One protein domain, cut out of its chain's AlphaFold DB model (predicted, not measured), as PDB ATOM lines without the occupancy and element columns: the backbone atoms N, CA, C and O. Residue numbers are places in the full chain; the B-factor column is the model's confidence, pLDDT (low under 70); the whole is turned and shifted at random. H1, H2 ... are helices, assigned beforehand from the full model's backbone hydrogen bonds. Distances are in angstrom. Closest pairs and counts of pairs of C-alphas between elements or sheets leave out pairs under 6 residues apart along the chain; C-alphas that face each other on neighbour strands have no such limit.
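Overview. This is residues 47 to 114 of the 114 residues of an uncharacterized protein of Mycobacteroides immunogenum (UniProt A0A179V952). One long helix, H1, is followed at its end by the short H2; the chain then folds back alongside H1 with no named element, turns near residue 88, and runs out as a long arm to the small helix H3 at the far end. Residues 92 to 103 stand free in this arm, and H3 packs on no other helix. The printed part has 68 residues with three named helices, H1, H2 and H3 in that order, and no named strand; its class is all helix, though under half of the residues, 31 of 68, are in named elements. It is extended, with a radius of gyration of the C-alphas of 19.5 A, and its outline is flat, spanning 61 by 33 by 16 A.

Arrangement. H1, residues 47 to 65, and H2, residues 68 to 71, are close but not clearly touching; their closest C-alphas, those of Trp 64 and Ala 70, are 6.3 A apart. H3, residues 103 to 110, is apart from H1 and from H2. In H1 and H3 every O i to N i+4 pair is within hydrogen-bond range; H2 is too short for such a pair, and its one O i to N i+3 pair is within range.

Along the chain. H1 begins at C-alpha 47 (-0.407, -2.462, -30.661) and is 27.0 A long from first to last C-alpha. H2 measures 5.4 A. H3 measures 10.6 A and ends at C-alpha 110 (-37.788, -23.134, 4.718).

Size, cuts and confidence. The C-alphas farthest apart, those of Asn 48 and Ala 114, are 61.6 A apart. The printed part has no cut. The link from H1 to H2 is tight; that from H2 to H3 is long, with 31 residues. The mean pLDDT of the printed part is 78.8, and residue 88, residues 90 to 100 and residues 111 to 114 are under 70.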
ATOM      1  N   VAL A  47      -0.879  -1.516 -31.690       81.44
ATOM      2  CA  VAL A  47      -0.407  -2.462 -30.661       81.44
ATOM      3  C   VAL A  47       0.424  -1.749 -29.589       81.44
ATOM      4  O   VAL A  47       0.285  -2.049 -28.408       81.44
ATOM      5  N   ASN A  48       1.239  -0.767 -29.982       85.06
ATOM      6  CA  ASN A  48       2.043   0.006 -29.040       85.06
ATOM      7  C   ASN A  48       1.175   0.852 -28.103       85.06
ATOM      8  O   ASN A  48       1.490   0.933 -26.920       85.06
ATOM      9  N   ASP A  49       0.074   1.425 -28.592       85.06
ATOM     10  CA  ASP A  49      -0.857   2.194 -27.759       85.06
ATOM     11  C   ASP A  49      -1.549   1.286 -26.734       85.06
ATOM     12  O   ASP A  49      -1.636   1.627 -25.555       85.06
ATOM     13  N   HIS A  50      -1.956   0.077 -27.142       83.25
ATOM     14  CA  HIS A  50      -2.511  -0.916 -26.218       83.25
ATOM     15  C   HIS A  50      -1.505  -1.359 -25.153       83.25
ATOM     16  O   HIS A  50      -1.865  -1.462 -23.978       83.25
ATOM     17  N   LEU A  51      -0.252  -1.609 -25.545       86.00
ATOM     18  CA  LEU A  51       0.816  -1.980 -24.616       86.00
ATOM     19  C   LEU A  51       1.137  -0.831 -23.656       86.00
ATOM     20  O   LEU A  51       1.275  -1.051 -22.456       86.00
ATOM     21  N   MET A  52       1.195   0.404 -24.152       90.56
ATOM     22  CA  MET A  52       1.454   1.571 -23.316       90.56
ATOM     23  C   MET A  52       0.314   1.816 -22.325       90.56
ATOM     24  O   MET A  52       0.564   2.099 -21.156       90.56
ATOM     25  N   ALA A  53      -0.936   1.637 -22.754       88.62
ATOM     26  CA  ALA A  53      -2.084   1.702 -21.860       88.62
ATOM     27  C   ALA A  53      -2.025   0.617 -20.773       88.62
ATOM     28  O   ALA A  53      -2.274   0.923 -19.613       88.62
ATOM     29  N   GLN A  54      -1.619  -0.618 -21.103       89.00
ATOM     30  CA  GLN A  54      -1.400  -1.670 -20.098       89.00
ATOM     31  C   GLN A  54      -0.335  -1.282 -19.070       89.00
ATOM     32  O   GLN A  54      -0.533  -1.502 -17.876       89.00
ATOM     33  N   VAL A  55       0.775  -0.690 -19.516       92.00
ATOM     34  CA  VAL A  55       1.829  -0.207 -18.613       92.00
ATOM     35  C   VAL A  55       1.295   0.907 -17.714       92.00
ATOM     36  O   VAL A  55       1.495   0.861 -16.504       92.00
ATOM     37  N   LEU A  56       0.573   1.880 -18.274       92.06
ATOM     38  CA  LEU A  56      -0.018   2.977 -17.508       92.06
ATOM     39  C   LEU A  56      -1.031   2.474 -16.470       92.06
ATOM     40  O   LEU A  56      -1.011   2.932 -15.328       92.06
ATOM     41  N   ASP A  57      -1.886   1.524 -16.852       92.06
ATOM     42  CA  ASP A  57      -2.859   0.886 -15.963       92.06
ATOM     43  C   ASP A  57      -2.143   0.172 -14.801       92.06
ATOM     44  O   ASP A  57      -2.498   0.371 -13.638       92.06
ATOM     45  N   ALA A  58      -1.080  -0.587 -15.094       91.19
ATOM     46  CA  ALA A  58      -0.278  -1.272 -14.082       91.19
ATOM     47  C   ALA A  58       0.425  -0.295 -13.125       91.19
ATOM     48  O   ALA A  58       0.420  -0.506 -11.914       91.19
ATOM     49  N   VAL A  59       0.986   0.802 -13.642       94.00
ATOM     50  CA  VAL A  59       1.639   1.832 -12.818       94.00
ATOM     51  C   VAL A  59       0.628   2.531 -11.911       94.00
ATOM     52  O   VAL A  59       0.890   2.689 -10.720       94.00
ATOM     53  N   ARG A  60      -0.543   2.915 -12.433       91.56
ATOM     54  CA  ARG A  60      -1.617   3.521 -11.626       91.56
ATOM     55  C   ARG A  60      -2.069   2.586 -10.511       91.56
ATOM     56  O   ARG A  60      -2.195   3.024  -9.370       91.56
ATOM     57  N   GLN A  61      -2.261   1.308 -10.834       91.94
ATOM     58  CA  GLN A  61      -2.620   0.289  -9.856       91.94
ATOM     59  C   GLN A  61      -1.540   0.144  -8.777       91.94
ATOM     60  O   GLN A  61      -1.869   0.129  -7.594       91.94
ATOM     61  N   GLN A  62      -0.265   0.099  -9.167       93.06
ATOM     62  CA  GLN A  62       0.851  -0.024  -8.232       93.06
ATOM     63  C   GLN A  62       0.940   1.173  -7.284       93.06
ATOM     64  O   GLN A  62       1.086   0.997  -6.079       93.06
ATOM     65  N   VAL A  63       0.817   2.396  -7.806       92.62
ATOM     66  CA  VAL A  63       0.809   3.608  -6.976       92.62
ATOM     67  C   VAL A  63      -0.364   3.574  -5.999       92.62
ATOM     68  O   VAL A  63      -0.170   3.828  -4.813       92.62
ATOM     69  N   TRP A  64      -1.560   3.205  -6.467       93.00
ATOM     70  CA  TRP A  64      -2.740   3.091  -5.612       93.00
ATOM     71  C   TRP A  64      -2.568   2.041  -4.507       93.00
ATOM     72  O   TRP A  64      -2.937   2.324  -3.369       93.00
ATOM     73  N   MET A  65      -1.941   0.889  -4.782       90.69
ATOM     74  CA  MET A  65      -1.677  -0.159  -3.777       90.69
ATOM     75  C   MET A  65      -0.855   0.335  -2.576       90.69
ATOM     76  O   MET A  65      -0.937  -0.250  -1.499       90.69
ATOM     77  N   HIS A  66      -0.087   1.414  -2.737       91.88
ATOM     78  CA  HIS A  66       0.689   2.036  -1.662       91.88
ATOM     79  C   HIS A  66      -0.052   3.176  -0.939       91.88
ATOM     80  O   HIS A  66       0.541   3.866  -0.109       91.88
ATOM     81  N   THR A  67      -1.334   3.400  -1.233       91.12
ATOM     82  CA  THR A  67      -2.152   4.436  -0.586       91.12
ATOM     83  C   THR A  67      -2.988   3.878   0.565       91.12
ATOM     84  O   THR A  67      -3.288   2.687   0.625       91.12
ATOM     85  N   VAL A  68      -3.433   4.763   1.462       89.31
ATOM     86  CA  VAL A  68      -4.365   4.411   2.553       89.31
ATOM     87  C   VAL A  68      -5.681   3.850   2.004       89.31
ATOM     88  O   VAL A  68      -6.307   3.011   2.645       89.31
ATOM     89  N   ASP A  69      -6.091   4.281   0.810       87.94
ATOM     90  CA  ASP A  69      -7.315   3.808   0.168       87.94
ATOM     91  C   ASP A  69      -7.254   2.309  -0.155       87.94
ATOM     92  O   ASP A  69      -8.230   1.599   0.068       87.94
ATOM     93  N   ALA A  70      -6.091   1.794  -0.563       86.12
ATOM     94  CA  ALA A  70      -5.918   0.373  -0.864       86.12
ATOM     95  C   ALA A  70      -6.032  -0.548   0.360       86.12
ATOM     96  O   ALA A  70      -6.343  -1.728   0.204       86.12
ATOM     97  N   LEU A  71      -5.816  -0.023   1.572       88.69
ATOM     98  CA  LEU A  71      -5.957  -0.784   2.818       88.69
ATOM     99  C   LEU A  71      -7.420  -0.942   3.257       88.69
ATOM    100  O   LEU A  71      -7.715  -1.761   4.127       88.69
ATOM    101  N   LYS A  72      -8.339  -0.153   2.690       90.19
ATOM    102  CA  LYS A  72      -9.760  -0.216   3.037       90.19
ATOM    103  C   LYS A  72     -10.414  -1.476   2.453       90.19
ATOM    104  O   LYS A  72      -9.972  -1.969   1.411       90.19
ATOM    105  N   PRO A  73     -11.510  -1.969   3.058       86.44
ATOM    106  CA  PRO A  73     -12.358  -2.990   2.445       86.44
ATOM    107  C   PRO A  73     -12.792  -2.579   1.028       86.44
ATOM    108  O   PRO A  73     -13.040  -1.391   0.819       86.44
ATOM    109  N   PRO A  74     -12.942  -3.517   0.070       81.00
ATOM    110  CA  PRO A  74     -13.248  -3.206  -1.332       81.00
ATOM    111  C   PRO A  74     -14.468  -2.301  -1.549       81.00
ATOM    112  O   PRO A  74     -14.498  -1.544  -2.510       81.00
ATOM    113  N   GLU A  75     -15.447  -2.370  -0.650       83.38
ATOM    114  CA  GLU A  75     -16.691  -1.591  -0.688       83.38
ATOM    115  C   GLU A  75     -16.484  -0.103  -0.367       83.38
ATOM    116  O   GLU A  75     -17.287   0.734  -0.763       83.38
ATOM    117  N   LEU A  76     -15.398   0.225   0.341       83.94
ATOM    118  CA  LEU A  76     -15.049   1.576   0.792       83.94
ATOM    119  C   LEU A  76     -13.883   2.183  -0.008       83.94
ATOM    120  O   LEU A  76     -13.352   3.231   0.366       83.94
ATOM    121  N   GLN A  77     -13.445   1.505  -1.072       85.81
ATOM    122  CA  GLN A  77     -12.382   1.974  -1.960       85.81
ATOM    123  C   GLN A  77     -12.974   2.893  -3.028       85.81
ATOM    124  O   GLN A  77     -13.634   2.433  -3.959       85.81
ATOM    125  N   GLU A  78     -12.718   4.193  -2.912       85.00
ATOM    126  CA  GLU A  78     -13.274   5.202  -3.823       85.00
ATOM    127  C   GLU A  78     -12.330   5.513  -4.990       85.00
ATOM    128  O   GLU A  78     -12.778   5.815  -6.096       85.00
ATOM    129  N   PHE A  79     -11.017   5.416  -4.765       84.56
ATOM    130  CA  PHE A  79     -10.000   5.881  -5.711       84.56
ATOM    131  C   PHE A  79      -9.280   4.742  -6.424       84.56
ATOM    132  O   PHE A  79      -8.208   4.951  -6.998       84.56
ATOM    133  N   ARG A  80      -9.858   3.533  -6.411       86.50
ATOM    134  CA  ARG A  80      -9.312   2.408  -7.167       86.50
ATOM    135  C   ARG A  80      -9.242   2.797  -8.653       86.50
ATOM    136  O   ARG A  80     -10.273   3.136  -9.241       86.50
ATOM    137  N   PRO A  81      -8.054   2.755  -9.279       87.44
ATOM    138  CA  PRO A  81      -7.901   3.187 -10.654       87.44
ATOM    139  C   PRO A  81      -8.663   2.252 -11.593       87.44
ATOM    140  O   PRO A  81      -8.645   1.029 -11.454       87.44
ATOM    141  N   GLN A  82      -9.344   2.853 -12.563       85.50
ATOM    142  CA  GLN A  82     -10.023   2.133 -13.629       85.50
ATOM    143  C   GLN A  82      -9.074   1.949 -14.813       85.50
ATOM    144  O   GLN A  82      -8.160   2.754 -15.021       85.50
ATOM    145  N   LEU A  83      -9.303   0.893 -15.593       85.38
ATOM    146  CA  LEU A  83      -8.559   0.664 -16.825       85.38
ATOM    147  C   LEU A  83      -8.744   1.850 -17.774       85.38
ATOM    148  O   LEU A  83      -9.854   2.358 -17.940       85.38
ATOM    149  N   THR A  84      -7.662   2.262 -18.426       84.00
ATOM    150  CA  THR A  84      -7.710   3.304 -19.450       84.00
ATOM    151  C   THR A  84      -8.650   2.847 -20.568       84.00
ATOM    152  O   THR A  84      -8.443   1.749 -21.094       84.00
ATOM    153  N   PRO A  85      -9.672   3.645 -20.941       81.25
ATOM    154  CA  PRO A  85     -10.637   3.258 -21.959       81.25
ATOM    155  C   PRO A  85      -9.949   3.133 -23.321       81.25
ATOM    156  O   PRO A  85      -9.395   4.098 -23.845       81.25
ATOM    157  N   ARG A  86      -9.983   1.925 -23.884       81.25
ATOM    158  CA  ARG A  86      -9.449   1.572 -25.202       81.25
ATOM    159  C   ARG A  86     -10.581   1.678 -26.223       81.25
ATOM    160  O   ARG A  86     -11.615   1.033 -26.029       81.25
ATOM    161  N   PRO A  87     -10.428   2.460 -27.299       77.44
ATOM    162  CA  PRO A  87     -11.422   2.507 -28.361       77.44
ATOM    163  C   PRO A  87     -11.568   1.131 -29.027       77.44
ATOM    164  O   PRO A  87     -10.619   0.357 -29.094       77.44
ATOM    165  N   GLY A  88     -12.787   0.789 -29.450       69.00
ATOM    166  CA  GLY A  88     -13.102  -0.489 -30.106       69.00
ATOM    167  C   GLY A  88     -13.054  -1.741 -29.217       69.00
ATOM    168  O   GLY A  88     -13.575  -2.779 -29.617       69.00
ATOM    169  N   VAL A  89     -12.516  -1.655 -27.996       70.50
ATOM    170  CA  VAL A  89     -12.503  -2.768 -27.039       70.50
ATOM    171  C   VAL A  89     -13.755  -2.709 -26.171       70.50
ATOM    172  O   VAL A  89     -13.927  -1.813 -25.345       70.50
ATOM    173  N   VAL A  90     -14.630  -3.703 -26.320       67.75
ATOM    174  CA  VAL A  90     -15.751  -3.894 -25.395       67.75
ATOM    175  C   VAL A  90     -15.217  -4.561 -24.134       67.75
ATOM    176  O   VAL A  90     -14.914  -5.755 -24.121       67.75
ATOM    177  N   TYR A  91     -15.094  -3.792 -23.056       65.56
ATOM    178  CA  TYR A  91     -14.805  -4.358 -21.745       65.56
ATOM    179  C   TYR A  91     -16.000  -5.198 -21.314       65.56
ATOM    180  O   TYR A  91     -17.101  -4.674 -21.141       65.56
ATOM    181  N   ARG A  92     -15.793  -6.506 -21.128       58.12
ATOM    182  CA  ARG A  92     -16.779  -7.334 -20.436       58.12
ATOM    183  C   ARG A  92     -16.858  -6.807 -19.008       58.12
ATOM    184  O   ARG A  92     -15.980  -7.084 -18.194       58.12
ATOM    185  N   THR A  93     -17.895  -6.035 -18.709       57.53
ATOM    186  CA  THR A  93     -18.280  -5.781 -17.332       57.53
ATOM    187  C   THR A  93     -18.684  -7.129 -16.758       57.53
ATOM    188  O   THR A  93     -19.695  -7.715 -17.138       57.53
ATOM    189  N   VAL A  94     -17.842  -7.678 -15.885       54.47
ATOM    190  CA  VAL A  94     -18.270  -8.746 -14.985       54.47
ATOM    191  C   VAL A  94     -19.257  -8.068 -14.043       54.47
ATOM    192  O   VAL A  94     -18.873  -7.482 -13.035       54.47
ATOM    193  N   ALA A  95     -20.528  -8.017 -14.440       54.69
ATOM    194  CA  ALA A  95     -21.585  -7.750 -13.486       54.69
ATOM    195  C   ALA A  95     -21.412  -8.807 -12.395       54.69
ATOM    196  O   ALA A  95     -21.327  -9.993 -12.715       54.69
ATOM    197  N   ARG A  96     -21.263  -8.378 -11.135       52.69
ATOM    198  CA  ARG A  96     -21.332  -9.285  -9.988       52.69
ATOM    199  C   ARG A  96     -22.627 -10.066 -10.176       52.69
ATOM    200  O   ARG A  96     -23.696  -9.458 -10.122       52.69
ATOM    201  N   GLU A  97     -22.528 -11.355 -10.501       57.53
ATOM    202  CA  GLU A  97     -23.702 -12.219 -10.467       57.53
ATOM    203  C   GLU A  97     -24.287 -12.028  -9.064       57.53
ATOM    204  O   GLU A  97     -23.525 -12.096  -8.092       57.53
ATOM    205  N   PRO A  98     -25.565 -11.623  -8.941       59.00
ATOM    206  CA  PRO A  98     -26.162 -11.428  -7.629       59.00
ATOM    207  C   PRO A  98     -25.947 -12.726  -6.864       59.00
ATOM    208  O   PRO A  98     -26.245 -13.778  -7.426       59.00
ATOM    209  N   ASP A  99     -25.361 -12.633  -5.661       63.75
ATOM    210  CA  ASP A  99     -24.990 -13.788  -4.837       63.75
ATOM    211  C   ASP A  99     -26.133 -14.804  -4.896       63.75
ATOM    212  O   ASP A  99     -27.233 -14.565  -4.388       63.75
ATOM    213  N   GLY A 100     -25.910 -15.885  -5.649       63.38
ATOM    214  CA  GLY A 100     -26.907 -16.923  -5.818       63.38
ATOM    215  C   GLY A 100     -27.205 -17.469  -4.434       63.38
ATOM    216  O   GLY A 100     -26.275 -17.841  -3.722       63.38
ATOM    217  N   MET A 101     -28.482 -17.468  -4.042       70.81
ATOM    218  CA  MET A 101     -28.920 -18.009  -2.757       70.81
ATOM    219  C   MET A 101     -28.293 -19.388  -2.569       70.81
ATOM    220  O   MET A 101     -28.533 -20.293  -3.374       70.81
ATOM    221  N   THR A 102     -27.457 -19.539  -1.544       78.88
ATOM    222  CA  THR A 102     -26.844 -20.838  -1.284       78.88
ATOM    223  C   THR A 102     -27.922 -21.815  -0.822       78.88
ATOM    224  O   THR A 102     -28.961 -21.419  -0.290       78.88
ATOM    225  N   ILE A 103     -27.689 -23.117  -1.000       70.62
ATOM    226  CA  ILE A 103     -28.614 -24.149  -0.501       70.62
ATOM    227  C   ILE A 103     -28.843 -23.975   1.012       70.62
ATOM    228  O   ILE A 103     -29.954 -24.178   1.485       70.62
ATOM    229  N   ASN A 104     -27.837 -23.501   1.752       75.50
ATOM    230  CA  ASN A 104     -27.951 -23.207   3.181       75.50
ATOM    231  C   ASN A 104     -28.885 -22.020   3.470       75.50
ATOM    232  O   ASN A 104     -29.706 -22.114   4.379       75.50
ATOM    233  N   ASP A 105     -28.820 -20.945   2.675       77.19
ATOM    234  CA  ASP A 105     -29.751 -19.811   2.788       77.19
ATOM    235  C   ASP A 105     -31.197 -20.228   2.466       77.19
ATOM    236  O   ASP A 105     -32.153 -19.720   3.058       77.19
ATOM    237  N   TYR A 106     -31.371 -21.169   1.530       76.00
ATOM    238  CA  TYR A 106     -32.675 -21.750   1.206       76.00
ATOM    239  C   TYR A 106     -33.201 -22.636   2.344       76.00
ATOM    240  O   TYR A 106     -34.348 -22.463   2.759       76.00
ATOM    241  N   LEU A 107     -32.359 -23.519   2.896       78.94
ATOM    242  CA  LEU A 107     -32.707 -24.414   4.009       78.94
ATOM    243  C   LEU A 107     -33.072 -23.636   5.285       78.94
ATOM    244  O   LEU A 107     -34.069 -23.952   5.932       78.94
ATOM    245  N   GLN A 108     -32.353 -22.548   5.587       78.06
ATOM    246  CA  GLN A 108     -32.712 -21.642   6.684       78.06
ATOM    247  C   GLN A 108     -34.064 -20.948   6.471       78.06
ATOM    248  O   GLN A 108     -34.811 -20.750   7.427       78.06
ATOM    249  N   ARG A 109     -34.409 -20.574   5.232       72.56
ATOM    250  CA  ARG A 109     -35.697 -19.925   4.925       72.56
ATOM    251  C   ARG A 109     -36.891 -20.865   5.011       72.56
ATOM    252  O   ARG A 109     -37.977 -20.407   5.360       72.56
ATOM    253  N   ILE A 110     -36.715 -22.133   4.653       81.00
ATOM    254  CA  ILE A 110     -37.788 -23.134   4.718       81.00
ATOM    255  C   ILE A 110     -37.920 -23.770   6.109       81.00
ATOM    256  O   ILE A 110     -38.863 -24.522   6.331       81.00
ATOM    257  N   GLY A 111     -37.044 -23.411   7.055       60.25
ATOM    258  CA  GLY A 111     -37.178 -23.784   8.461       60.25
ATOM    259  C   GLY A 111     -36.849 -25.244   8.764       60.25
ATOM    260  O   GLY A 111     -37.318 -25.758   9.776       60.25
ATOM    261  N   GLU A 112     -36.053 -25.910   7.928       58.91
ATOM    262  CA  GLU A 112     -35.496 -27.222   8.269       58.91
ATOM    263  C   GLU A 112     -34.154 -27.025   8.989       58.91
ATOM    264  O   GLU A 112     -33.072 -27.187   8.423       58.91
ATOM    265  N   GLU A 113     -34.235 -26.624  10.260       51.31
ATOM    266  CA  GLU A 113     -33.244 -27.070  11.240       51.31
ATOM    267  C   GLU A 113     -33.472 -28.571  11.488       51.31
ATOM    268  O   GLU A 113     -34.611 -29.038  11.478       51.31
ATOM    269  N   ALA A 114     -32.365 -29.306  11.626       46.81
ATOM    270  CA  ALA A 114     -32.305 -30.750  11.854       46.81
ATOM    271  C   ALA A 114     -33.249 -31.273  12.954       46.81
ATOM    272  O   ALA A 114     -33.453 -30.560  13.962       46.81
TER     273      ALA A 114